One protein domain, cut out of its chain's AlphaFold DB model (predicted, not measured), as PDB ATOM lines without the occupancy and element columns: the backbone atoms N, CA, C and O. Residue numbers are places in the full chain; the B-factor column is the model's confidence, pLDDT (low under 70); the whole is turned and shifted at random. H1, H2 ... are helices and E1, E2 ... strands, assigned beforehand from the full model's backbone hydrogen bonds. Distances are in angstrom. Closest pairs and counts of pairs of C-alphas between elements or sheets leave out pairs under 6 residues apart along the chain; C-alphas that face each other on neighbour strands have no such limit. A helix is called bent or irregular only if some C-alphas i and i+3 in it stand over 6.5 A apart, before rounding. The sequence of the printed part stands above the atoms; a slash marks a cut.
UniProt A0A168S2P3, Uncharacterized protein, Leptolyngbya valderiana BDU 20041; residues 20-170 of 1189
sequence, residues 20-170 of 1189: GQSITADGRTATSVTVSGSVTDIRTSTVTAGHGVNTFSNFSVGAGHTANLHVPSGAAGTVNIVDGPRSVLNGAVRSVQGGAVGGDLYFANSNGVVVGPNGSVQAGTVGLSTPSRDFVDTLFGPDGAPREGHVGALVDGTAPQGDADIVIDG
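AT A GLANCE: This is residues 20 to 170 of the 1189 residues of an uncharacterized protein of Leptolyngbya valderiana BDU 20041 (UniProt A0A168S2P3). The chain is wound in stacked turns, a short solenoid with three walls: E3, E5, E8 and residues 120 to 122 of E11 side by side, then E4, E6, E9 and residues 126 to 129 of E11, then E7, E10 and E12. E1 and E2 lie at one end of the stack, and H2 packs on the outside of the wall with E6 and E9. The printed part has 151 residues and is mostly strand, in the order E1 to E11, H1, H2, E12. The large sheet, E1 E4 E6 E9 E11 E8 E5 E3 E2, is mixed; E7 E10 E12 is parallel. The whole is compact, radius of gyration of the C-alphas 13.8 A, spanning 39 by 35 by 25 A.

HOW THE PARTS SIT: Edge strand E1, residues 22 to 25, is antiparallel to E4, residues 51 to 60, with N 24 and O 58 2.9 A apart. E2, residues 31 to 36, and E3, residues 39 to 44, form a hairpin, with N 34 and O 41 2.8 A apart. E5, residues 66 to 70, is parallel to E3, N 68 to O 40 2.8 A, and to E8, residues 92 to 97, N 69 to O 94 2.8 A. E6, residues 77 to 82, is parallel to E4, N 54 to O 79 2.8 A, and to E9, residues 104 to 109, N 80 to O 106 2.8 A. E11, residues 120 to 129, is parallel to E8, N 93 to O 120 2.7 A, and to E9, N 107 to O 127 2.7 A. E4 bends by 96 degrees at residue 57 and E11 by 123 degrees at residue 124. In this folded sheet, bent back on itself, E1 E4 E6 E9 face E8 E5 E3 E2, with E11 as the hinge. E10, residues 113 to 115, is parallel to E7, residues 87 to 89, N 89 to O 114 2.8 A, and to E12, residues 166 to 168, N 167 to O 113 2.9 A. The two sheets form a sandwich, face to face, their strands at 76 degrees. H1, residues 133 to 137, only grazes the large sheet. H2, residues 148 to 156, lies over E6 and E9 at a height over the sheet of 9.6 A; its closest C-alphas to E9 are Val 155 and Tyr 106, 6.7 A. Every O i to N i+4 pair in H1 and H2 is within hydrogen-bond range.

IN THESE COORDINATES: E1 begins at C-alpha 22, (-39.847, 32.294, -38.417). E4 spans 21.8 A, E3 16.9 A, E11 16.0 A and H2 11.8 A. E12 ends at C-alpha 168, (-48.506, 16.916, -30.300).

THE WHOLE: The C-alphas farthest apart, of Pro 117 and Asp 143, are 40.7 A apart. The printed part has no cut and no long link. Mean pLDDT of the printed part is 93.6; residues 20 to 21 are under 70.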
ATOM      1  N   GLY A  20     -41.296  35.343 -32.242       56.66
ATOM      2  CA  GLY A  20     -41.962  35.710 -33.489       56.66
ATOM      3  C   GLY A  20     -41.978  34.544 -34.483       56.66
ATOM      4  O   GLY A  20     -41.174  33.617 -34.391       56.66
ATOM      5  N   GLN A  21     -42.899  34.592 -35.445       69.06
ATOM      6  CA  GLN A  21     -42.963  33.646 -36.564       69.06
ATOM      7  C   GLN A  21     -41.643  33.645 -37.361       69.06
ATOM      8  O   GLN A  21     -41.119  34.707 -37.694       69.06
ATOM      9  N   SER A  22     -41.102  32.461 -37.672       85.06
ATOM     10  CA  SER A  22     -39.847  32.294 -38.417       85.06
ATOM     11  C   SER A  22     -40.019  31.221 -39.492       85.06
ATOM     12  O   SER A  22     -39.911  30.025 -39.224       85.06
ATOM     13  N   ILE A  23     -40.336  31.662 -40.710       94.31
ATOM     14  CA  ILE A  23     -40.531  30.810 -41.888       94.31
ATOM     15  C   ILE A  23     -39.634  31.344 -43.002       94.31
ATOM     16  O   ILE A  23     -39.832  32.466 -43.469       94.31
ATOM     17  N   THR A  24     -38.664  30.540 -43.431       95.19
ATOM     18  CA  THR A  24     -37.663  30.934 -44.430       95.19
ATOM     19  C   THR A  24     -37.579  29.869 -45.515       95.19
ATOM     20  O   THR A  24     -37.188  28.734 -45.244       95.19
ATOM     21  N   ALA A  25     -37.941  30.232 -46.749       94.00
ATOM     22  CA  ALA A  25     -37.733  29.372 -47.912       94.00
ATOM     23  C   ALA A  25     -36.229  29.207 -48.194       94.00
ATOM     24  O   ALA A  25     -35.449  30.138 -47.994       94.00
ATOM     25  N   ASP A  26     -35.817  28.035 -48.673       89.75
ATOM     26  CA  ASP A  26     -34.405  27.741 -48.972       89.75
ATOM     27  C   ASP A  26     -33.977  28.108 -50.407       89.75
ATOM     28  O   ASP A  26     -32.794  28.063 -50.736       89.75
ATOM     29  N   GLY A  27     -34.936  28.487 -51.257       88.56
ATOM     30  CA  GLY A  27     -34.716  28.871 -52.652       88.56
ATOM     31  C   GLY A  27     -34.615  27.709 -53.648       88.56
ATOM     32  O   GLY A  27     -34.423  27.974 -54.834       88.56
ATOM     33  N   ARG A  28     -34.762  26.446 -53.218       88.88
ATOM     34  CA  ARG A  28     -34.721  25.262 -54.105       88.88
ATOM     35  C   ARG A  28     -36.026  25.030 -54.869       88.88
ATOM     36  O   ARG A  28     -36.031  24.398 -55.919       88.88
ATOM     37  N   THR A  29     -37.133  25.558 -54.362       92.56
ATOM     38  CA  THR A  29     -38.457  25.533 -55.000       92.56
ATOM     39  C   THR A  29     -38.944  26.950 -55.276       92.56
ATOM     40  O   THR A  29     -38.458  27.913 -54.679       92.56
ATOM     41  N   ALA A  30     -39.944  27.106 -56.149       93.88
ATOM     42  CA  ALA A  30     -40.575  28.395 -56.440       93.88
ATOM     43  C   ALA A  30     -41.523  28.859 -55.309       93.88
ATOM     44  O   ALA A  30     -42.621  29.352 -55.571       93.88
ATOM     45  N   THR A  31     -41.100  28.680 -54.055       95.75
ATOM     46  CA  THR A  31     -41.843  29.010 -52.836       95.75
ATOM     47  C   THR A  31     -41.748  30.503 -52.539       95.75
ATOM     48  O   THR A  31     -40.664  31.074 -52.436       95.75
ATOM     49  N   SER A  32     -42.898  31.138 -52.347       95.06
ATOM     50  CA  SER A  32     -43.044  32.532 -51.937       95.06
ATOM     51  C   SER A  32     -43.713  32.603 -50.568       95.06
ATOM     52  O   SER A  32     -44.717  31.934 -50.334       95.06
ATOM     53  N   VAL A  33     -43.156  33.417 -49.669       95.50
ATOM     54  CA  VAL A  33     -43.644  33.616 -48.297       95.50
ATOM     55  C   VAL A  33     -44.002  35.091 -48.133       95.50
ATOM     56  O   VAL A  33     -43.134  35.956 -48.238       95.50
ATOM     57  N   THR A  34     -45.281  35.395 -47.913       94.50
ATOM     58  CA  THR A  34     -45.796  36.766 -47.769       94.50
ATOM     59  C   THR A  34     -46.406  36.951 -46.389       94.50
ATOM     60  O   THR A  34     -47.387  36.295 -46.059       94.50
ATOM     61  N   VAL A  35     -45.854  37.865 -45.591       92.50
ATOM     62  CA  VAL A  35     -46.327  38.136 -44.226       92.50
ATOM     63  C   VAL A  35     -47.226  39.376 -44.217       92.50
ATOM     64  O   VAL A  35     -46.824  40.442 -44.685       92.50
ATOM     65  N   SER A  36     -48.431  39.251 -43.665       89.62
ATOM     66  CA  SER A  36     -49.414  40.318 -43.469       89.62
ATOM     67  C   SER A  36     -49.931  40.295 -42.027       89.62
ATOM     68  O   SER A  36     -50.832  39.534 -41.667       89.62
ATOM     69  N   GLY A  37     -49.335  41.128 -41.168       88.44
ATOM     70  CA  GLY A  37     -49.638  41.125 -39.736       88.44
ATOM     71  C   GLY A  37     -49.264  39.788 -39.092       88.44
ATOM     72  O   GLY A  37     -48.111  39.379 -39.162       88.44
ATOM     73  N   SER A  38     -50.237  39.113 -38.475       90.88
ATOM     74  CA  SER A  38     -50.066  37.784 -37.873       90.88
ATOM     75  C   SER A  38     -50.325  36.620 -38.842       90.88
ATOM     76  O   SER A  38     -50.254  35.464 -38.431       90.88
ATOM     77  N   VAL A  39     -50.639  36.894 -40.113       94.62
ATOM     78  CA  VAL A  39     -50.923  35.875 -41.136       94.62
ATOM     79  C   VAL A  39     -49.782  35.824 -42.145       94.62
ATOM     80  O   VAL A  39     -49.390  36.848 -42.695       94.62
ATOM     81  N   THR A  40     -49.277  34.630 -42.427       96.44
ATOM     82  CA  THR A  40     -48.280  34.369 -43.465       96.44
ATOM     83  C   THR A  40     -48.891  33.487 -44.545       96.44
ATOM     84  O   THR A  40     -49.297  32.364 -44.265       96.44
ATOM     85  N   ASP A  41     -48.945  33.980 -45.779       96.94
ATOM     86  CA  ASP A  41     -49.384  33.219 -46.946       96.94
ATOM     87  C   ASP A  41     -48.181  32.647 -47.699       96.94
ATOM     88  O   ASP A  41     -47.258  33.375 -48.079       96.94
ATOM     89  N   ILE A  42     -48.223  31.343 -47.953       97.56
ATOM     90  CA  ILE A  42     -47.185  30.574 -48.632       97.56
ATOM     91  C   ILE A  42     -47.766  30.025 -49.935       97.56
ATOM     92  O   ILE A  42     -48.818  29.381 -49.931       97.56
ATOM     93  N   ARG A  43     -47.101  30.298 -51.061       96.69
ATOM     94  CA  ARG A  43     -47.497  29.814 -52.395       96.69
ATOM     95  C   ARG A  43     -46.295  29.273 -53.147       96.69
ATOM     96  O   ARG A  43     -45.230  29.875 -53.071       96.69
ATOM     97  N   THR A  44     -46.496  28.236 -53.953       96.12
ATOM     98  CA  THR A  44     -45.477  27.688 -54.859       96.12
ATOM     99  C   THR A  44     -46.041  27.496 -56.260       96.12
ATOM    100  O   THR A  44     -47.233  27.238 -56.427       96.12
ATOM    101  N   SER A  45     -45.189  27.631 -57.275       94.56
ATOM    102  CA  SER A  45     -45.486  27.184 -58.643       94.56
ATOM    103  C   SER A  45     -44.777  25.877 -59.010       94.56
ATOM    104  O   SER A  45     -44.908  25.417 -60.141       94.56
ATOM    105  N   THR A  46     -44.009  25.287 -58.090       94.25
ATOM    106  CA  THR A  46     -43.394  23.968 -58.273       94.25
ATOM    107  C   THR A  46     -44.439  22.898 -57.976       94.25
ATOM    108  O   THR A  46     -44.877  22.772 -56.834       94.25
ATOM    109  N   VAL A  47     -44.845  22.138 -58.995       94.44
ATOM    110  CA  VAL A  47     -45.795  21.022 -58.866       94.44
ATOM    111  C   VAL A  47     -45.121  19.736 -59.332       94.44
ATOM    112  O   VAL A  47     -44.626  19.670 -60.457       94.44
ATOM    113  N   THR A  48     -45.125  18.720 -58.475       93.88
ATOM    114  CA  THR A  48     -44.520  17.401 -58.710       93.88
ATOM    115  C   THR A  48     -45.446  16.338 -58.120       93.88
ATOM    116  O   THR A  48     -46.038  16.576 -57.072       93.88
ATOM    117  N   ALA A  49     -45.613  15.190 -58.789       90.69
ATOM    118  CA  ALA A  49     -46.517  14.114 -58.351       90.69
ATOM    119  C   ALA A  49     -47.947  14.603 -58.001       90.69
ATOM    120  O   ALA A  49     -48.555  14.146 -57.039       90.69
ATOM    121  N   GLY A  50     -48.467  15.607 -58.721       93.00
ATOM    122  CA  GLY A  50     -49.798  16.185 -58.463       93.00
ATOM    123  C   GLY A  50     -49.913  17.088 -57.222       93.00
ATOM    124  O   GLY A  50     -51.021  17.511 -56.889       93.00
ATOM    125  N   HIS A  51     -48.802  17.428 -56.558       96.38
ATOM    126  CA  HIS A  51     -48.771  18.235 -55.334       96.38
ATOM    127  C   HIS A  51     -47.870  19.468 -55.482       96.38
ATOM    128  O   HIS A  51     -46.841  19.431 -56.159       96.38
ATOM    129  N   GLY A  52     -48.236  20.574 -54.832       96.69
ATOM    130  CA  GLY A  52     -47.371  21.751 -54.725       96.69
ATOM    131  C   GLY A  52     -46.215  21.495 -53.759       96.69
ATOM    132  O   GLY A  52     -46.460  21.196 -52.595       96.69
ATOM    133  N   VAL A  53     -44.966  21.633 -54.204       96.75
ATOM    134  CA  VAL A  53     -43.782  21.367 -53.369       96.75
ATOM    135  C   VAL A  53     -43.200  22.677 -52.839       96.75
ATOM    136  O   VAL A  53     -42.841  23.564 -53.623       96.75
ATOM    137  N   ASN A  54     -43.087  22.784 -51.513       96.56
ATOM    138  CA  ASN A  54     -42.406  23.872 -50.816       96.56
ATOM    139  C   ASN A  54     -41.208  23.344 -50.021       96.56
ATOM    140  O   ASN A  54     -41.296  22.289 -49.390       96.56
ATOM    141  N   THR A  55     -40.116  24.108 -49.991       94.88
ATOM    142  CA  THR A  55     -38.916  23.763 -49.217       94.88
ATOM    143  C   THR A  55     -38.389  24.925 -48.384       94.88
ATOM    144  O   THR A  55     -38.348  26.078 -48.830       94.88
ATOM    145  N   PHE A  56     -38.005  24.622 -47.146       96.56
ATOM    146  CA  PHE A  56     -37.667  25.609 -46.124       96.56
ATOM    147  C   PHE A  56     -36.359  25.263 -45.421       96.56
ATOM    148  O   PHE A  56     -36.102  24.103 -45.117       96.56
ATOM    149  N   SER A  57     -35.574  26.284 -45.083       94.69
ATOM    150  CA  SER A  57     -34.419  26.159 -44.181       94.69
ATOM    151  C   SER A  57     -34.799  26.373 -42.712       94.69
ATOM    152  O   SER A  57     -34.041  26.035 -41.808       94.69
ATOM    153  N   ASN A  58     -35.980  26.943 -42.454       95.31
ATOM    154  CA  ASN A  58     -36.613  26.982 -41.141       95.31
ATOM    155  C   ASN A  58     -38.128  27.140 -41.297       95.31
ATOM    156  O   ASN A  58     -38.587  27.937 -42.120       95.31
ATOM    157  N   PHE A  59     -38.894  26.440 -40.467       97.25
ATOM    158  CA  PHE A  59     -40.342  26.591 -40.400       97.25
ATOM    159  C   PHE A  59     -40.808  26.456 -38.951       97.25
ATOM    160  O   PHE A  59     -40.886  25.353 -38.411       97.25
ATOM    161  N   SER A  60     -41.108  27.590 -38.321       95.62
ATOM    162  CA  SER A  60     -41.692  27.683 -36.982       95.62
ATOM    163  C   SER A  60     -42.759  28.779 -36.940       95.62
ATOM    164  O   SER A  60     -42.585  29.870 -37.496       95.62
ATOM    165  N   VAL A  61     -43.871  28.509 -36.255       95.94
ATOM    166  CA  VAL A  61     -45.015  29.428 -36.152       95.94
ATOM    167  C   VAL A  61     -45.213  29.804 -34.693       95.94
ATOM    168  O   VAL A  61     -45.479  28.944 -33.861       95.94
ATOM    169  N   GLY A  62     -45.069  31.089 -34.370       92.31
ATOM    170  CA  GLY A  62     -45.288  31.591 -33.013       92.31
ATOM    171  C   GLY A  62     -46.769  31.592 -32.623       92.31
ATOM    172  O   GLY A  62     -47.649  31.645 -33.483       92.31
ATOM    173  N   ALA A  63     -47.052  31.596 -31.319       92.25
ATOM    174  CA  ALA A  63     -48.421  31.706 -30.814       92.25
ATOM    175  C   ALA A  63     -49.130  32.960 -31.360       92.25
ATOM    176  O   ALA A  63     -48.511  34.010 -31.559       92.25
ATOM    177  N   GLY A  64     -50.426  32.836 -31.659       89.81
ATOM    178  CA  GLY A  64     -51.235  33.909 -32.252       89.81
ATOM    179  C   GLY A  64     -50.953  34.216 -33.732       89.81
ATOM    180  O   GLY A  64     -51.605  35.097 -34.291       89.81
ATOM    181  N   HIS A  65     -50.019  33.505 -34.376       94.69
ATOM    182  CA  HIS A  65     -49.748  33.624 -35.811       94.69
ATOM    183  C   HIS A  65     -50.418  32.494 -36.602       94.69
ATOM    184  O   HIS A  65     -50.727  31.433 -36.062       94.69
ATOM    185  N   THR A  66     -50.656  32.724 -37.894       96.25
ATOM    186  CA  THR A  66     -51.204  31.741 -38.840       96.25
ATOM    187  C   THR A  66     -50.293  31.630 -40.062       96.25
ATOM    188  O   THR A  66     -49.838  32.643 -40.586       96.25
ATOM    189  N   ALA A  67     -50.035  30.415 -40.535       97.50
ATOM    190  CA  ALA A  67     -49.375  30.114 -41.797       97.50
ATOM    191  C   ALA A  67     -50.362  29.379 -42.717       97.50
ATOM    192  O   ALA A  67     -50.780  28.264 -42.414       97.50
ATOM    193  N   ASN A  68     -50.737  30.003 -43.828       97.56
ATOM    194  CA  ASN A  68     -51.619  29.429 -44.840       97.56
ATOM    195  C   ASN A  68     -50.785  28.941 -46.025       97.56
ATOM    196  O   ASN A  68     -50.134  29.743 -46.697       97.56
ATOM    197  N   LEU A  69     -50.838  27.649 -46.313       98.00
ATOM    198  CA  LEU A  69     -50.223  27.026 -47.476       98.00
ATOM    199  C   LEU A  69     -51.284  26.870 -48.560       98.00
ATOM    200  O   LEU A  69     -52.220  26.091 -48.415       98.00
ATOM    201  N   HIS A  70     -51.175  27.654 -49.630       97.44
ATOM    202  CA  HIS A  70     -52.188  27.663 -50.686       97.44
ATOM    203  C   HIS A  70     -51.908  26.552 -51.693       97.44
ATOM    204  O   HIS A  70     -50.834  26.520 -52.303       97.44
ATOM    205  N   VAL A  71     -52.892  25.679 -51.903       97.12
ATOM    206  CA  VAL A  71     -52.818  24.588 -52.881       97.12
ATOM    207  C   VAL A  71     -52.821  25.173 -54.305       97.12
ATOM    208  O   VAL A  71     -53.730  25.940 -54.645       97.12
ATOM    209  N   PRO A  72     -51.828  24.853 -55.161       95.44
ATOM    210  CA  PRO A  72     -51.810  25.307 -56.551       95.44
ATOM    211  C   PRO A  72     -53.020  24.807 -57.351       95.44
ATOM    212  O   PRO A  72     -53.562  23.734 -57.096       95.44
ATOM    213  N   SER A  73     -53.429  25.566 -58.371       90.69
ATOM    214  CA  SER A  73     -54.532  25.156 -59.249       90.69
ATOM    215  C   SER A  73     -54.235  23.807 -59.912       90.69
ATOM    216  O   SER A  73     -53.218  23.668 -60.587       90.69
ATOM    217  N   GLY A  74     -55.148  22.843 -59.766       87.88
ATOM    218  CA  GLY A  74     -55.016  21.495 -60.332       87.88
ATOM    219  C   GLY A  74     -54.180  20.515 -59.501       87.88
ATOM    220  O   GLY A  74     -54.039  19.372 -59.923       87.88
ATOM    221  N   ALA A  75     -53.651  20.929 -58.344       95.19
ATOM    222  CA  ALA A  75     -52.982  20.043 -57.392       95.19
ATOM    223  C   ALA A  75     -53.956  19.527 -56.316       95.19
ATOM    224  O   ALA A  75     -54.930  20.205 -55.975       95.19
ATOM    225  N   ALA A  76     -53.663  18.349 -55.760       93.69
ATOM    226  CA  ALA A  76     -54.432  17.743 -54.665       93.69
ATOM    227  C   ALA A  76     -54.102  18.364 -53.292       93.69
ATOM    228  O   ALA A  76     -54.963  18.479 -52.422       93.69
ATOM    229  N   GLY A  77     -52.870  18.849 -53.120       96.00
ATOM    230  CA  GLY A  77     -52.411  19.459 -51.877       96.00
ATOM    231  C   GLY A  77     -50.985  19.989 -51.961       96.00
ATOM    232  O   GLY A  77     -50.494  20.323 -53.045       96.00
ATOM    233  N   THR A  78     -50.310  20.064 -50.814       97.38
ATOM    234  CA  THR A  78     -48.925  20.538 -50.692       97.38
ATOM    235  C   THR A  78     -48.022  19.550 -49.955       97.38
ATOM    236  O   THR A  78     -48.444  18.900 -49.003       97.38
ATOM    237  N   VAL A  79     -46.757  19.476 -50.376       97.31
ATOM    238  CA  VAL A  79     -45.667  18.763 -49.695       97.31
ATOM    239  C   VAL A  79     -44.636  19.791 -49.243       97.31
ATOM    240  O   VAL A  79     -44.141  20.583 -50.044       97.31
ATOM    241  N   ASN A  80     -44.325  19.795 -47.951       97.12
ATOM    242  CA  ASN A  80     -43.560  20.841 -47.285       97.12
ATOM    243  C   ASN A  80     -42.362  20.215 -46.588       97.12
ATOM    244  O   ASN A  80     -42.516  19.592 -45.541       97.12
ATOM    245  N   ILE A  81     -41.179  20.363 -47.180       95.81
ATOM    246  CA  ILE A  81     -39.948  19.779 -46.647       95.81
ATOM    247  C   ILE A  81     -39.143  20.853 -45.919       95.81
ATOM    248  O   ILE A  81     -38.829  21.902 -46.484       95.81
ATOM    249  N   VAL A  82     -38.789  20.583 -44.667       95.31
ATOM    250  CA  VAL A  82     -37.927  21.439 -43.854       95.31
ATOM    251  C   VAL A  82     -36.558  20.785 -43.729       95.31
ATOM    252  O   VAL A  82     -36.406  19.712 -43.155       95.31
ATOM    253  N   ASP A  83     -35.560  21.468 -44.268       90.44
ATOM    254  CA  ASP A  83     -34.150  21.107 -44.223       90.44
ATOM    255  C   ASP A  83     -33.430  22.062 -43.265       90.44
ATOM    256  O   ASP A  83     -32.700  22.974 -43.655       90.44
ATOM    257  N   GLY A  84     -33.773  21.928 -41.987       89.69
ATOM    258  CA  GLY A  84     -33.440  22.887 -40.943       89.69
ATOM    259  C   GLY A  84     -33.735  22.336 -39.551       89.69
ATOM    260  O   GLY A  84     -34.046  21.155 -39.426       89.69
ATOM    261  N   PRO A  85     -33.641  23.153 -38.489       94.12
ATOM    262  CA  PRO A  85     -33.915  22.700 -37.127       94.12
ATOM    263  C   PRO A  85     -35.351  22.172 -36.965       94.12
ATOM    264  O   PRO A  85     -36.215  22.385 -37.819       94.12
ATOM    265  N   ARG A  86     -35.602  21.510 -35.829       95.50
ATOM    266  CA  ARG A  86     -36.929  21.029 -35.417       95.50
ATOM    267  C   ARG A  86     -37.997  22.109 -35.609       95.50
ATOM    268  O   ARG A  86     -37.828  23.241 -35.154       95.50
ATOM    269  N   SER A  87     -39.108  21.752 -36.243       97.38
ATOM    270  CA  SER A  87     -40.221  22.679 -36.457       97.38
ATOM    271  C   SER A  87     -41.049  22.835 -35.187       97.38
ATOM    272  O   SER A  87     -41.607  21.855 -34.705       97.38
ATOM    273  N   VAL A  88     -41.164  24.062 -34.668       97.06
ATOM    274  CA  VAL A  88     -41.995  24.374 -33.493       97.06
ATOM    275  C   VAL A  88     -43.208  25.199 -33.922       97.06
ATOM    276  O   VAL A  88     -43.095  26.360 -34.328       97.06
ATOM    277  N   LEU A  89     -44.387  24.587 -33.850       97.38
ATOM    278  CA  LEU A  89     -45.663  25.122 -34.317       97.38
ATOM    279  C   LEU A  89     -46.537  25.473 -33.106       97.38
ATOM    280  O   LEU A  89     -47.348  24.678 -32.656       97.38
ATOM    281  N   ASN A  90     -46.355  26.675 -32.559       95.75
ATOM    282  CA  ASN A  90     -47.153  27.219 -31.454       95.75
ATOM    283  C   ASN A  90     -48.365  28.048 -31.928       95.75
ATOM    284  O   ASN A  90     -49.140  28.508 -31.094       95.75
ATOM    285  N   GLY A  91     -48.505  28.286 -33.238       94.56
ATOM    286  CA  GLY A  91     -49.658  28.938 -33.876       94.56
ATOM    287  C   GLY A  91     -50.314  28.050 -34.941       94.56
ATOM    288  O   GLY A  91     -50.049  26.852 -35.007       94.56
ATOM    289  N   ALA A  92     -51.178  28.615 -35.786       96.81
ATOM    290  CA  ALA A  92     -51.955  27.841 -36.758       96.81
ATOM    291  C   ALA A  92     -51.198  27.600 -38.078       96.81
ATOM    292  O   ALA A  92     -50.636  28.530 -38.648       96.81
ATOM    293  N   VAL A  93     -51.248  26.382 -38.610       98.00
ATOM    294  CA  VAL A  93     -50.785  25.977 -39.944       98.00
ATOM    295  C   VAL A  93     -51.976  25.388 -40.694       98.00
ATOM    296  O   VAL A  93     -52.646  24.496 -40.178       98.00
ATOM    297  N   ARG A  94     -52.281  25.899 -41.888       97.81
ATOM    298  CA  ARG A  94     -53.479  25.515 -42.648       97.81
ATOM    299  C   ARG A  94     -53.159  25.244 -44.108       97.81
ATOM    300  O   ARG A  94     -52.497  26.071 -44.732       97.81
ATOM    301  N   SER A  95     -53.689  24.159 -44.663       97.44
ATOM    302  CA  SER A  95     -53.819  24.012 -46.118       97.44
ATOM    303  C   SER A  95     -55.035  24.791 -46.595       97.44
ATOM    304  O   SER A  95     -56.098  24.683 -45.985       97.44
ATOM    305  N   VAL A  96     -54.889  25.599 -47.642       96.56
ATOM    306  CA  VAL A  96     -55.970  26.427 -48.187       96.56
ATOM    307  C   VAL A  96     -56.202  26.073 -49.650       96.56
ATOM    308  O   VAL A  96     -55.373  26.374 -50.512       96.56
ATOM    309  N   GLN A  97     -57.366  25.494 -49.941       94.12
ATOM    310  CA  GLN A  97     -57.820  25.159 -51.290       94.12
ATOM    311  C   GLN A  97     -59.178  25.822 -51.541       94.12
ATOM    312  O   GLN A  97     -60.065  25.812 -50.692       94.12
ATOM    313  N   GLY A  98     -59.337  26.486 -52.690       87.19
ATOM    314  CA  GLY A  98     -60.597  27.169 -53.024       87.19
ATOM    315  C   GLY A  98     -60.998  28.303 -52.063       87.19
ATOM    316  O   GLY A  98     -62.149  28.727 -52.073       87.19
ATOM    317  N   GLY A  99     -60.066  28.809 -51.245       89.38
ATOM    318  CA  GLY A  99     -60.307  29.881 -50.271       89.38
ATOM    319  C   GLY A  99     -60.780  29.419 -48.886       89.38
ATOM    320  O   GLY A  99     -60.993  30.268 -48.022       89.38
ATOM    321  N   ALA A 100     -60.903  28.111 -48.655       92.25
ATOM    322  CA  ALA A 100     -61.219  27.511 -47.360       92.25
ATOM    323  C   ALA A 100     -60.110  26.537 -46.928       92.25
ATOM    324  O   ALA A 100     -59.221  26.221 -47.720       92.25
ATOM    325  N   VAL A 101     -60.146  26.076 -45.674       91.94
ATOM    326  CA  VAL A 101     -59.257  24.994 -45.229       91.94
ATOM    327  C   VAL A 101     -59.633  23.718 -45.980       91.94
ATOM    328  O   VAL A 101     -60.797  23.331 -45.961       91.94
ATOM    329  N   GLY A 102     -58.671  23.106 -46.667       88.19
ATOM    330  CA  GLY A 102     -58.905  21.949 -47.533       88.19
ATOM    331  C   GLY A 102     -57.687  21.613 -48.392       88.19
ATOM    332  O   GLY A 102     -56.719  22.376 -48.421       88.19
ATOM    333  N   GLY A 103     -57.741  20.471 -49.081       92.31
ATOM    334  CA  GLY A 103     -56.603  19.880 -49.793       92.31
ATOM    335  C   GLY A 103     -55.534  19.318 -48.851       92.31
ATOM    336  O   GLY A 103     -55.508  19.637 -47.658       92.31
ATOM    337  N   ASP A 104     -54.635  18.489 -49.373       95.81
ATOM    338  CA  ASP A 104     -53.661  17.769 -48.544       95.81
ATOM    339  C   ASP A 104     -52.517  18.661 -48.036       95.81
ATOM    340  O   ASP A 104     -52.085  19.611 -48.697       95.81
ATOM    341  N   LEU A 105     -51.990  18.326 -46.859       97.50
ATOM    342  CA  LEU A 105     -50.831  18.950 -46.231       97.50
ATOM    343  C   LEU A 105     -49.875  17.874 -45.719       97.50
ATOM    344  O   LEU A 105     -50.032  17.374 -44.608       97.50
ATOM    345  N   TYR A 106     -48.843  17.572 -46.500       97.81
ATOM    346  CA  TYR A 106     -47.722  16.750 -46.056       97.81
ATOM    347  C   TYR A 106     -46.591  17.663 -45.575       97.81
ATOM    348  O   TYR A 106     -46.182  18.586 -46.283       97.81
ATOM    349  N   PHE A 107     -46.098  17.435 -44.365       97.62
ATOM    350  CA  PHE A 107     -45.077  18.232 -43.701       97.62
ATOM    351  C   PHE A 107     -43.985  17.310 -43.160       97.62
ATOM    352  O   PHE A 107     -44.239  16.473 -42.296       97.62
ATOM    353  N   ALA A 108     -42.772  17.467 -43.677       96.56
ATOM    354  CA  ALA A 108     -41.657  16.570 -43.424       96.56
ATOM    355  C   ALA A 108     -40.460  17.338 -42.854       96.56
ATOM    356  O   ALA A 108     -39.987  18.295 -43.471       96.56
ATOM    357  N   ASN A 109     -39.948  16.913 -41.699       96.31
ATOM    358  CA  ASN A 109     -38.737  17.478 -41.099       96.31
ATOM    359  C   ASN A 109     -37.903  16.368 -40.448       96.31
ATOM    360  O   ASN A 109     -38.326  15.774 -39.458       96.31
ATOM    361  N   SER A 110     -36.697  16.117 -40.968       95.06
ATOM    362  CA  SER A 110     -35.802  15.071 -40.450       95.06
ATOM    363  C   SER A 110     -35.329  15.317 -39.011       95.06
ATOM    364  O   SER A 110     -34.823  14.399 -38.381       95.06
ATOM    365  N   ASN A 111     -35.463  16.544 -38.493       95.75
ATOM    366  CA  ASN A 111     -35.083  16.930 -37.129       95.75
ATOM    367  C   ASN A 111     -36.283  17.014 -36.166       95.75
ATOM    368  O   ASN A 111     -36.136  17.479 -35.034       95.75
ATOM    369  N   GLY A 112     -37.469  16.587 -36.606       96.75
ATOM    370  CA  GLY A 112     -38.660  16.463 -35.769       96.75
ATOM    371  C   GLY A 112     -39.657  17.612 -35.890       96.75
ATOM    372  O   GLY A 112     -39.379  18.688 -36.438       96.75
ATOM    373  N   VAL A 113     -40.840  17.386 -35.320       98.06
ATOM    374  CA  VAL A 113     -41.974  18.324 -35.337       98.06
ATOM    375  C   VAL A 113     -42.563  18.454 -33.928       98.06
ATOM    376  O   VAL A 113     -42.666  17.474 -33.195       98.06
ATOM    377  N   VAL A 114     -42.924  19.676 -33.530       98.25
ATOM    378  CA  VAL A 114     -43.710  19.979 -32.322       98.25
ATOM    379  C   VAL A 114     -44.924  20.794 -32.726       98.25
ATOM    380  O   VAL A 114     -44.771  21.875 -33.298       98.25
ATOM    381  N   VAL A 115     -46.113  20.333 -32.364       98.31
ATOM    382  CA  VAL A 115     -47.322  21.155 -32.314       98.31
ATOM    383  C   VAL A 115     -47.541  21.508 -30.851       98.31
ATOM    384  O   VAL A 115     -48.010  20.675 -30.088       98.31
ATOM    385  N   GLY A 116     -47.136  22.710 -30.440       96.50
ATOM    386  CA  GLY A 116     -47.213  23.109 -29.032       96.50
ATOM    387  C   GLY A 116     -48.656  23.371 -28.575       96.50
ATOM    388  O   GLY A 116     -49.546  23.429 -29.421       96.50
ATOM    389  N   PRO A 117     -48.909  23.639 -27.281       95.00
ATOM    390  CA  PRO A 117     -50.268  23.677 -26.708       95.00
ATOM    391  C   PRO A 117     -51.250  24.668 -27.358       95.00
ATOM    392  O   PRO A 117     -52.458  24.473 -27.328       95.00
ATOM    393  N   ASN A 118     -50.741  25.755 -27.951       93.44
ATOM    394  CA  ASN A 118     -51.550  26.754 -28.672       93.44
ATOM    395  C   ASN A 118     -51.523  26.566 -30.203       93.44
ATOM    396  O   ASN A 118     -52.120  27.353 -30.945       93.44
ATOM    397  N   GLY A 119     -50.772  25.578 -30.682       97.12
ATOM    398  CA  GLY A 119     -50.572  25.277 -32.087       97.12
ATOM    399  C   GLY A 119     -51.722  24.479 -32.679       97.12
ATOM    400  O   GLY A 119     -52.351  23.666 -32.001       97.12
ATOM    401  N   SER A 120     -51.983  24.682 -33.970       97.69
ATOM    402  CA  SER A 120     -52.950  23.856 -34.693       97.69
ATOM    403  C   SER A 120     -52.514  23.579 -36.126       97.69
ATOM    404  O   SER A 120     -52.155  24.527 -36.819       97.69
ATOM    405  N   VAL A 121     -52.631  22.346 -36.612       98.31
ATOM    406  CA  VAL A 121     -52.397  21.975 -38.020       98.31
ATOM    407  C   VAL A 121     -53.707  21.481 -38.633       98.31
ATOM    408  O   VAL A 121     -54.319  20.572 -38.084       98.31
ATOM    409  N   GLN A 122     -54.173  22.096 -39.726       97.38
ATOM    410  CA  GLN A 122     -55.505  21.827 -40.295       97.38
ATOM    411  C   GLN A 122     -55.471  21.682 -41.826       97.38
ATOM    412  O   GLN A 122     -54.929  22.554 -42.513       97.38
ATOM    413  N   ALA A 123     -56.062  20.617 -42.371       96.12
ATOM    414  CA  ALA A 123     -56.123  20.351 -43.816       96.12
ATOM    415  C   ALA A 123     -57.240  19.345 -44.180       96.12
ATOM    416  O   ALA A 123     -57.998  18.932 -43.304       96.12
ATOM    417  N   GLY A 124     -57.328  18.945 -45.456       92.19
ATOM    418  CA  GLY A 124     -58.093  17.761 -45.875       92.19
ATOM    419  C   GLY A 124     -57.454  16.489 -45.314       92.19
ATOM    420  O   GLY A 124     -57.940  15.915 -44.338       92.19
ATOM    421  N   THR A 125     -56.281  16.139 -45.843       94.69
ATOM    422  CA  THR A 125     -55.342  15.205 -45.207       94.69
ATOM    423  C   THR A 125     -54.210  15.960 -44.518       94.69
ATOM    424  O   THR A 125     -53.602  16.841 -45.125       94.69
ATOM    425  N   VAL A 126     -53.865  15.600 -43.279       97.69
ATOM    426  CA  VAL A 126     -52.625  16.053 -42.620       97.69
ATOM    427  C   VAL A 126     -51.645  14.888 -42.522       97.69
ATOM    428  O   VAL A 126     -51.944  13.887 -41.881       97.69
ATOM    429  N   GLY A 127     -50.457  15.025 -43.106       97.19
ATOM    430  CA  GLY A 127     -49.353  14.084 -42.950       97.19
ATOM    431  C   GLY A 127     -48.153  14.750 -42.288       97.19
ATOM    432  O   GLY A 127     -47.555  15.630 -42.896       97.19
ATOM    433  N   LEU A 128     -47.767  14.335 -41.084       97.94
ATOM    434  CA  LEU A 128     -46.522  14.759 -40.437       97.94
ATOM    435  C   LEU A 128     -45.517  13.609 -40.495       97.94
ATOM    436  O   LEU A 128     -45.863  12.486 -40.129       97.94
ATOM    437  N   SER A 129     -44.291  13.867 -40.950       97.38
ATOM    438  CA  SER A 129     -43.254  12.836 -40.996       97.38
ATOM    439  C   SER A 129     -41.856  13.324 -40.623       97.38
ATOM    440  O   SER A 129     -41.504  14.490 -40.829       97.38
ATOM    441  N   THR A 130     -41.030  12.409 -40.116       97.00
ATOM    442  CA  THR A 130     -39.605  12.647 -39.850       97.00
ATOM    443  C   THR A 130     -38.744  11.737 -40.731       97.00
ATOM    444  O   THR A 130     -38.188  10.748 -40.247       97.00
ATOM    445  N   PRO A 131     -38.648  12.011 -42.046       95.81
ATOM    446  CA  PRO A 131     -37.882  11.163 -42.949       95.81
ATOM    447  C   PRO A 131     -36.387  11.148 -42.601       95.81
ATOM    448  O   PRO A 131     -35.879  12.062 -41.946       95.81
ATOM    449  N   SER A 132     -35.672  10.131 -43.082       95.06
ATOM    450  CA  SER A 132     -34.229  10.012 -42.879       95.06
ATOM    451  C   SER A 132     -33.470  11.166 -43.529       95.06
ATOM    452  O   SER A 132     -33.911  11.770 -44.513       95.06
ATOM    453  N   ARG A 133     -32.289  11.473 -42.984       92.19
ATOM    454  CA  ARG A 133     -31.443  12.536 -43.531       92.19
ATOM    455  C   ARG A 133     -31.033  12.241 -44.976       92.19
ATOM    456  O   ARG A 133     -31.166  13.116 -45.827       92.19
ATOM    457  N   ASP A 134     -30.668  10.995 -45.261       92.50
ATOM    458  CA  ASP A 134     -30.305  10.534 -46.605       92.50
ATOM    459  C   ASP A 134     -31.453  10.694 -47.613       92.50
ATOM    460  O   ASP A 134     -31.241  11.065 -48.774       92.50
ATOM    461  N   PHE A 135     -32.695  10.463 -47.178       93.75
ATOM    462  CA  PHE A 135     -33.867  10.677 -48.018       93.75
ATOM    463  C   PHE A 135     -34.057  12.162 -48.357       93.75
ATOM    464  O   PHE A 135     -34.313  12.503 -49.513       93.75
ATOM    465  N   VAL A 136     -33.890  13.054 -47.374       91.12
ATOM    466  CA  VAL A 136     -33.989  14.508 -47.581       91.12
ATOM    467  C   VAL A 136     -32.855  15.024 -48.472       91.12
ATOM    468  O   VAL A 136     -33.111  15.795 -49.399       91.12
ATOM    469  N   ASP A 137     -31.620  14.565 -48.261       89.19
ATOM    470  CA  ASP A 137     -30.448  14.987 -49.041       89.19
ATOM    471  C   ASP A 137     -30.541  14.546 -50.514       89.19
ATOM    472  O   ASP A 137     -30.047  15.228 -51.416       89.19
ATOM    473  N   THR A 138     -31.244  13.442 -50.784       90.31
ATOM    474  CA  THR A 138     -31.501  12.928 -52.137       90.31
ATOM    475  C   THR A 138     -32.868  13.327 -52.700       90.31
ATOM    476  O   THR A 138     -33.281  12.814 -53.738       90.31
ATOM    477  N   LEU A 139     -33.570  14.289 -52.102       88.69
ATOM    478  CA  LEU A 139     -34.875  14.740 -52.599       88.69
ATOM    479  C   LEU A 139     -34.793  15.435 -53.971       88.69
ATOM    480  O   LEU A 139     -35.716  15.339 -54.780       88.69
ATOM    481  N   PHE A 140     -33.683  16.124 -54.249       88.62
ATOM    482  CA  PHE A 140     -33.490  16.903 -55.475       88.62
ATOM    483  C   PHE A 140     -32.582  16.191 -56.482       88.62
ATOM    484  O   PHE A 140     -31.539  15.628 -56.129       88.62
ATOM    485  N   GLY A 141     -32.986  16.213 -57.753       80.25
ATOM    486  CA  GLY A 141     -32.209  15.711 -58.882       80.25
ATOM    487  C   GLY A 141     -30.974  16.567 -59.197       80.25
ATOM    488  O   GLY A 141     -30.845  17.687 -58.699       80.25
ATOM    489  N   PRO A 142     -30.053  16.082 -60.055       75.56
ATOM    490  CA  PRO A 142     -28.903  16.867 -60.524       75.56
ATOM    491  C   PRO A 142     -29.296  18.150 -61.278       75.56
ATOM    492  O   PRO A 142     -28.490  19.066 -61.408       75.56
ATOM    493  N   ASP A 143     -30.526  18.203 -61.786       76.25
ATOM    494  CA  ASP A 143     -31.178  19.336 -62.446       76.25
ATOM    495  C   ASP A 143     -31.810  20.340 -61.463       76.25
ATOM    496  O   ASP A 143     -32.345  21.365 -61.888       76.25
ATOM    497  N   GLY A 144     -31.735  20.070 -60.155       76.50
ATOM    498  CA  GLY A 144     -32.291  20.911 -59.098       76.50
ATOM    499  C   GLY A 144     -33.807  20.788 -58.924       76.50
ATOM    500  O   GLY A 144     -34.373  21.525 -58.120       76.50
ATOM    501  N   ALA A 145     -34.472  19.870 -59.635       85.25
ATOM    502  CA  ALA A 145     -35.907  19.622 -59.497       85.25
ATOM    503  C   ALA A 145     -36.202  18.579 -58.395       85.25
ATOM    504  O   ALA A 145     -35.411  17.645 -58.219       85.25
ATOM    505  N   PRO A 146     -37.325  18.683 -57.652       90.50
ATOM    506  CA  PRO A 146     -37.771  17.615 -56.754       90.50
ATOM    507  C   PRO A 146     -38.028  16.320 -57.533       90.50
ATOM    508  O   PRO A 146     -38.725  16.332 -58.551       90.50
ATOM    509  N   ARG A 147     -37.493  15.195 -57.055       92.31
ATOM    510  CA  ARG A 147     -37.719  13.880 -57.668       92.31
ATOM    511  C   ARG A 147     -39.153  13.419 -57.419       92.31
ATOM    512  O   ARG A 147     -39.608  13.384 -56.278       92.31
ATOM    513  N   GLU A 148     -39.839  13.001 -58.482       91.44
ATOM    514  CA  GLU A 148     -41.231  12.540 -58.409       91.44
ATOM    515  C   GLU A 148     -41.412  11.364 -57.441       91.44
ATOM    516  O   GLU A 148     -42.315  11.406 -56.614       91.44
ATOM    517  N   GLY A 149     -40.506  10.379 -57.464       91.56
ATOM    518  CA  GLY A 149     -40.561   9.222 -56.564       91.56
ATOM    519  C   GLY A 149     -40.419   9.575 -55.079       91.56
ATOM    520  O   GLY A 149     -41.095   8.981 -54.248       91.56
ATOM    521  N   HIS A 150     -39.603  10.573 -54.726       93.00
ATOM    522  CA  HIS A 150     -39.454  11.024 -53.336       93.00
ATOM    523  C   HIS A 150     -40.676  11.812 -52.853       93.00
ATOM    524  O   HIS A 150     -41.134  11.621 -51.729       93.00
ATOM    525  N   VAL A 151     -41.234  12.682 -53.700       93.56
ATOM    526  CA  VAL A 151     -42.483  13.393 -53.381       93.56
ATOM    527  C   VAL A 151     -43.632  12.392 -53.235       93.56
ATOM    528  O   VAL A 151     -44.359  12.457 -52.247       93.56
ATOM    529  N   GLY A 152     -43.732  11.428 -54.156       93.94
ATOM    530  CA  GLY A 152     -44.667  10.306 -54.074       93.94
ATOM    531  C   GLY A 152     -44.508   9.527 -52.772       93.94
ATOM    532  O   GLY A 152     -45.469   9.396 -52.033       93.94
ATOM    533  N   ALA A 153     -43.286   9.151 -52.385       93.75
ATOM    534  CA  ALA A 153     -43.046   8.421 -51.138       93.75
ATOM    535  C   ALA A 153     -43.474   9.186 -49.866       93.75
ATOM    536  O   ALA A 153     -43.877   8.573 -48.875       93.75
ATOM    537  N   LEU A 154     -43.417  10.523 -49.855       93.81
ATOM    538  CA  LEU A 154     -43.947  11.331 -48.746       93.81
ATOM    539  C   LEU A 154     -45.483  11.365 -48.724       93.81
ATOM    540  O   LEU A 154     -46.070  11.346 -47.641       93.81
ATOM    541  N   VAL A 155     -46.121  11.395 -49.898       94.06
ATOM    542  CA  VAL A 155     -47.585  11.355 -50.072       94.06
ATOM    543  C   VAL A 155     -48.132   9.964 -49.744       94.06
ATOM    544  O   VAL A 155     -49.050   9.833 -48.938       94.06
ATOM    545  N   ASP A 156     -47.501   8.914 -50.251       91.50
ATOM    546  CA  ASP A 156     -47.884   7.518 -50.028       91.50
ATOM    547  C   ASP A 156     -47.544   7.056 -48.606       91.50
ATOM    548  O   ASP A 156     -48.157   6.133 -48.081       91.50
ATOM    549  N   GLY A 157     -46.622   7.749 -47.929       90.81
ATOM    550  CA  GLY A 157     -46.181   7.376 -46.587       90.81
ATOM    551  C   GLY A 157     -45.230   6.182 -46.609       90.81
ATOM    552  O   GLY A 157     -45.258   5.361 -45.705       90.81
ATOM    553  N   THR A 158     -44.375   6.098 -47.622       93.00
ATOM    554  CA  THR A 158     -43.336   5.068 -47.778       93.00
ATOM    555  C   THR A 158     -41.922   5.642 -47.673       93.00
ATOM    556  O   THR A 158     -40.945   4.903 -47.736       93.00
ATOM    557  N   ALA A 159     -41.784   6.959 -47.459       92.44
ATOM    558  CA  ALA A 159     -40.487   7.583 -47.214       92.44
ATOM    559  C   ALA A 159     -39.780   6.920 -46.007       92.44
ATOM    560  O   ALA A 159     -40.423   6.797 -44.950       92.44
ATOM    561  N   PRO A 160     -38.493   6.530 -46.134       93.94
ATOM    562  CA  PRO A 160     -37.679   6.031 -45.026       93.94
ATOM    563  C   PRO A 160     -37.654   7.023 -43.863       93.94
ATOM    564  O   PRO A 160     -37.527   8.227 -44.096       93.94
ATOM    565  N   GLN A 161     -37.776   6.536 -42.627       92.81
ATOM    566  CA  GLN A 161     -37.788   7.377 -41.425       92.81
ATOM    567  C   GLN A 161     -36.375   7.608 -40.865       92.81
ATOM    568  O   GLN A 161     -35.462   6.824 -41.110       92.81
ATOM    569  N   GLY A 162     -36.190   8.746 -40.192       91.19
ATOM    570  CA  GLY A 162     -34.965   9.125 -39.483       91.19
ATOM    571  C   GLY A 162     -34.981   8.664 -38.027       91.19
ATOM    572  O   GLY A 162     -35.492   7.599 -37.737       91.19
ATOM    573  N   ASP A 163     -34.454   9.487 -37.118       92.31
ATOM    574  CA  ASP A 163     -34.379   9.194 -35.669       92.31
ATOM    575  C   ASP A 163     -34.937  10.364 -34.825       92.31
ATOM    576  O   ASP A 163     -34.430  10.741 -33.769       92.31
ATOM    577  N   ALA A 164     -35.953  11.045 -35.361       96.38
ATOM    578  CA  ALA A 164     -36.542  12.227 -34.740       96.38
ATOM    579  C   ALA A 164     -37.997  11.999 -34.323       96.38
ATOM    580  O   ALA A 164     -38.687  11.139 -34.869       96.38
ATOM    581  N   ASP A 165     -38.446  12.829 -33.378       97.88
ATOM    582  CA  ASP A 165     -39.754  12.697 -32.739       97.88
ATOM    583  C   ASP A 165     -40.817  13.612 -33.352       97.88
ATOM    584  O   ASP A 165     -40.532  14.715 -33.854       97.88
ATOM    585  N   ILE A 166     -42.071  13.212 -33.161       98.50
ATOM    586  CA  ILE A 166     -43.248  14.072 -33.310       98.50
ATOM    587  C   ILE A 166     -43.887  14.267 -31.929       98.50
ATOM    588  O   ILE A 166     -44.183  13.305 -31.233       98.50
ATOM    589  N   VAL A 167     -44.119  15.521 -31.531       98.62
ATOM    590  CA  VAL A 167     -44.811  15.860 -30.272       98.62
ATOM    591  C   VAL A 167     -46.043  16.705 -30.575       98.62
ATOM    592  O   VAL A 167     -45.928  17.742 -31.234       98.62
ATOM    593  N   ILE A 168     -47.208  16.267 -30.103       98.56
ATOM    594  CA  ILE A 168     -48.506  16.916 -30.300       98.56
ATOM    595  C   ILE A 168     -49.102  17.290 -28.941       98.56
ATOM    596  O   ILE A 168     -49.796  16.495 -28.316       98.56
ATOM    597  N   ASP A 169     -48.876  18.531 -28.520       97.94
ATOM    598  CA  ASP A 169     -49.520  19.127 -27.341       97.94
ATOM    599  C   ASP A 169     -50.720  20.013 -27.724       97.94
ATOM    600  O   ASP A 169     -51.575  20.323 -26.899       97.94
ATOM    601  N   GLY A 170     -50.761  20.478 -28.977       97.38
ATOM    602  CA  GLY A 170     -51.848  21.279 -29.546       97.38
ATOM    603  C   GLY A 170     -52.859  20.438 -30.326       97.38
ATOM    604  O   GLY A 170     -53.225  19.344 -29.915       97.38
TER     605      GLY A 170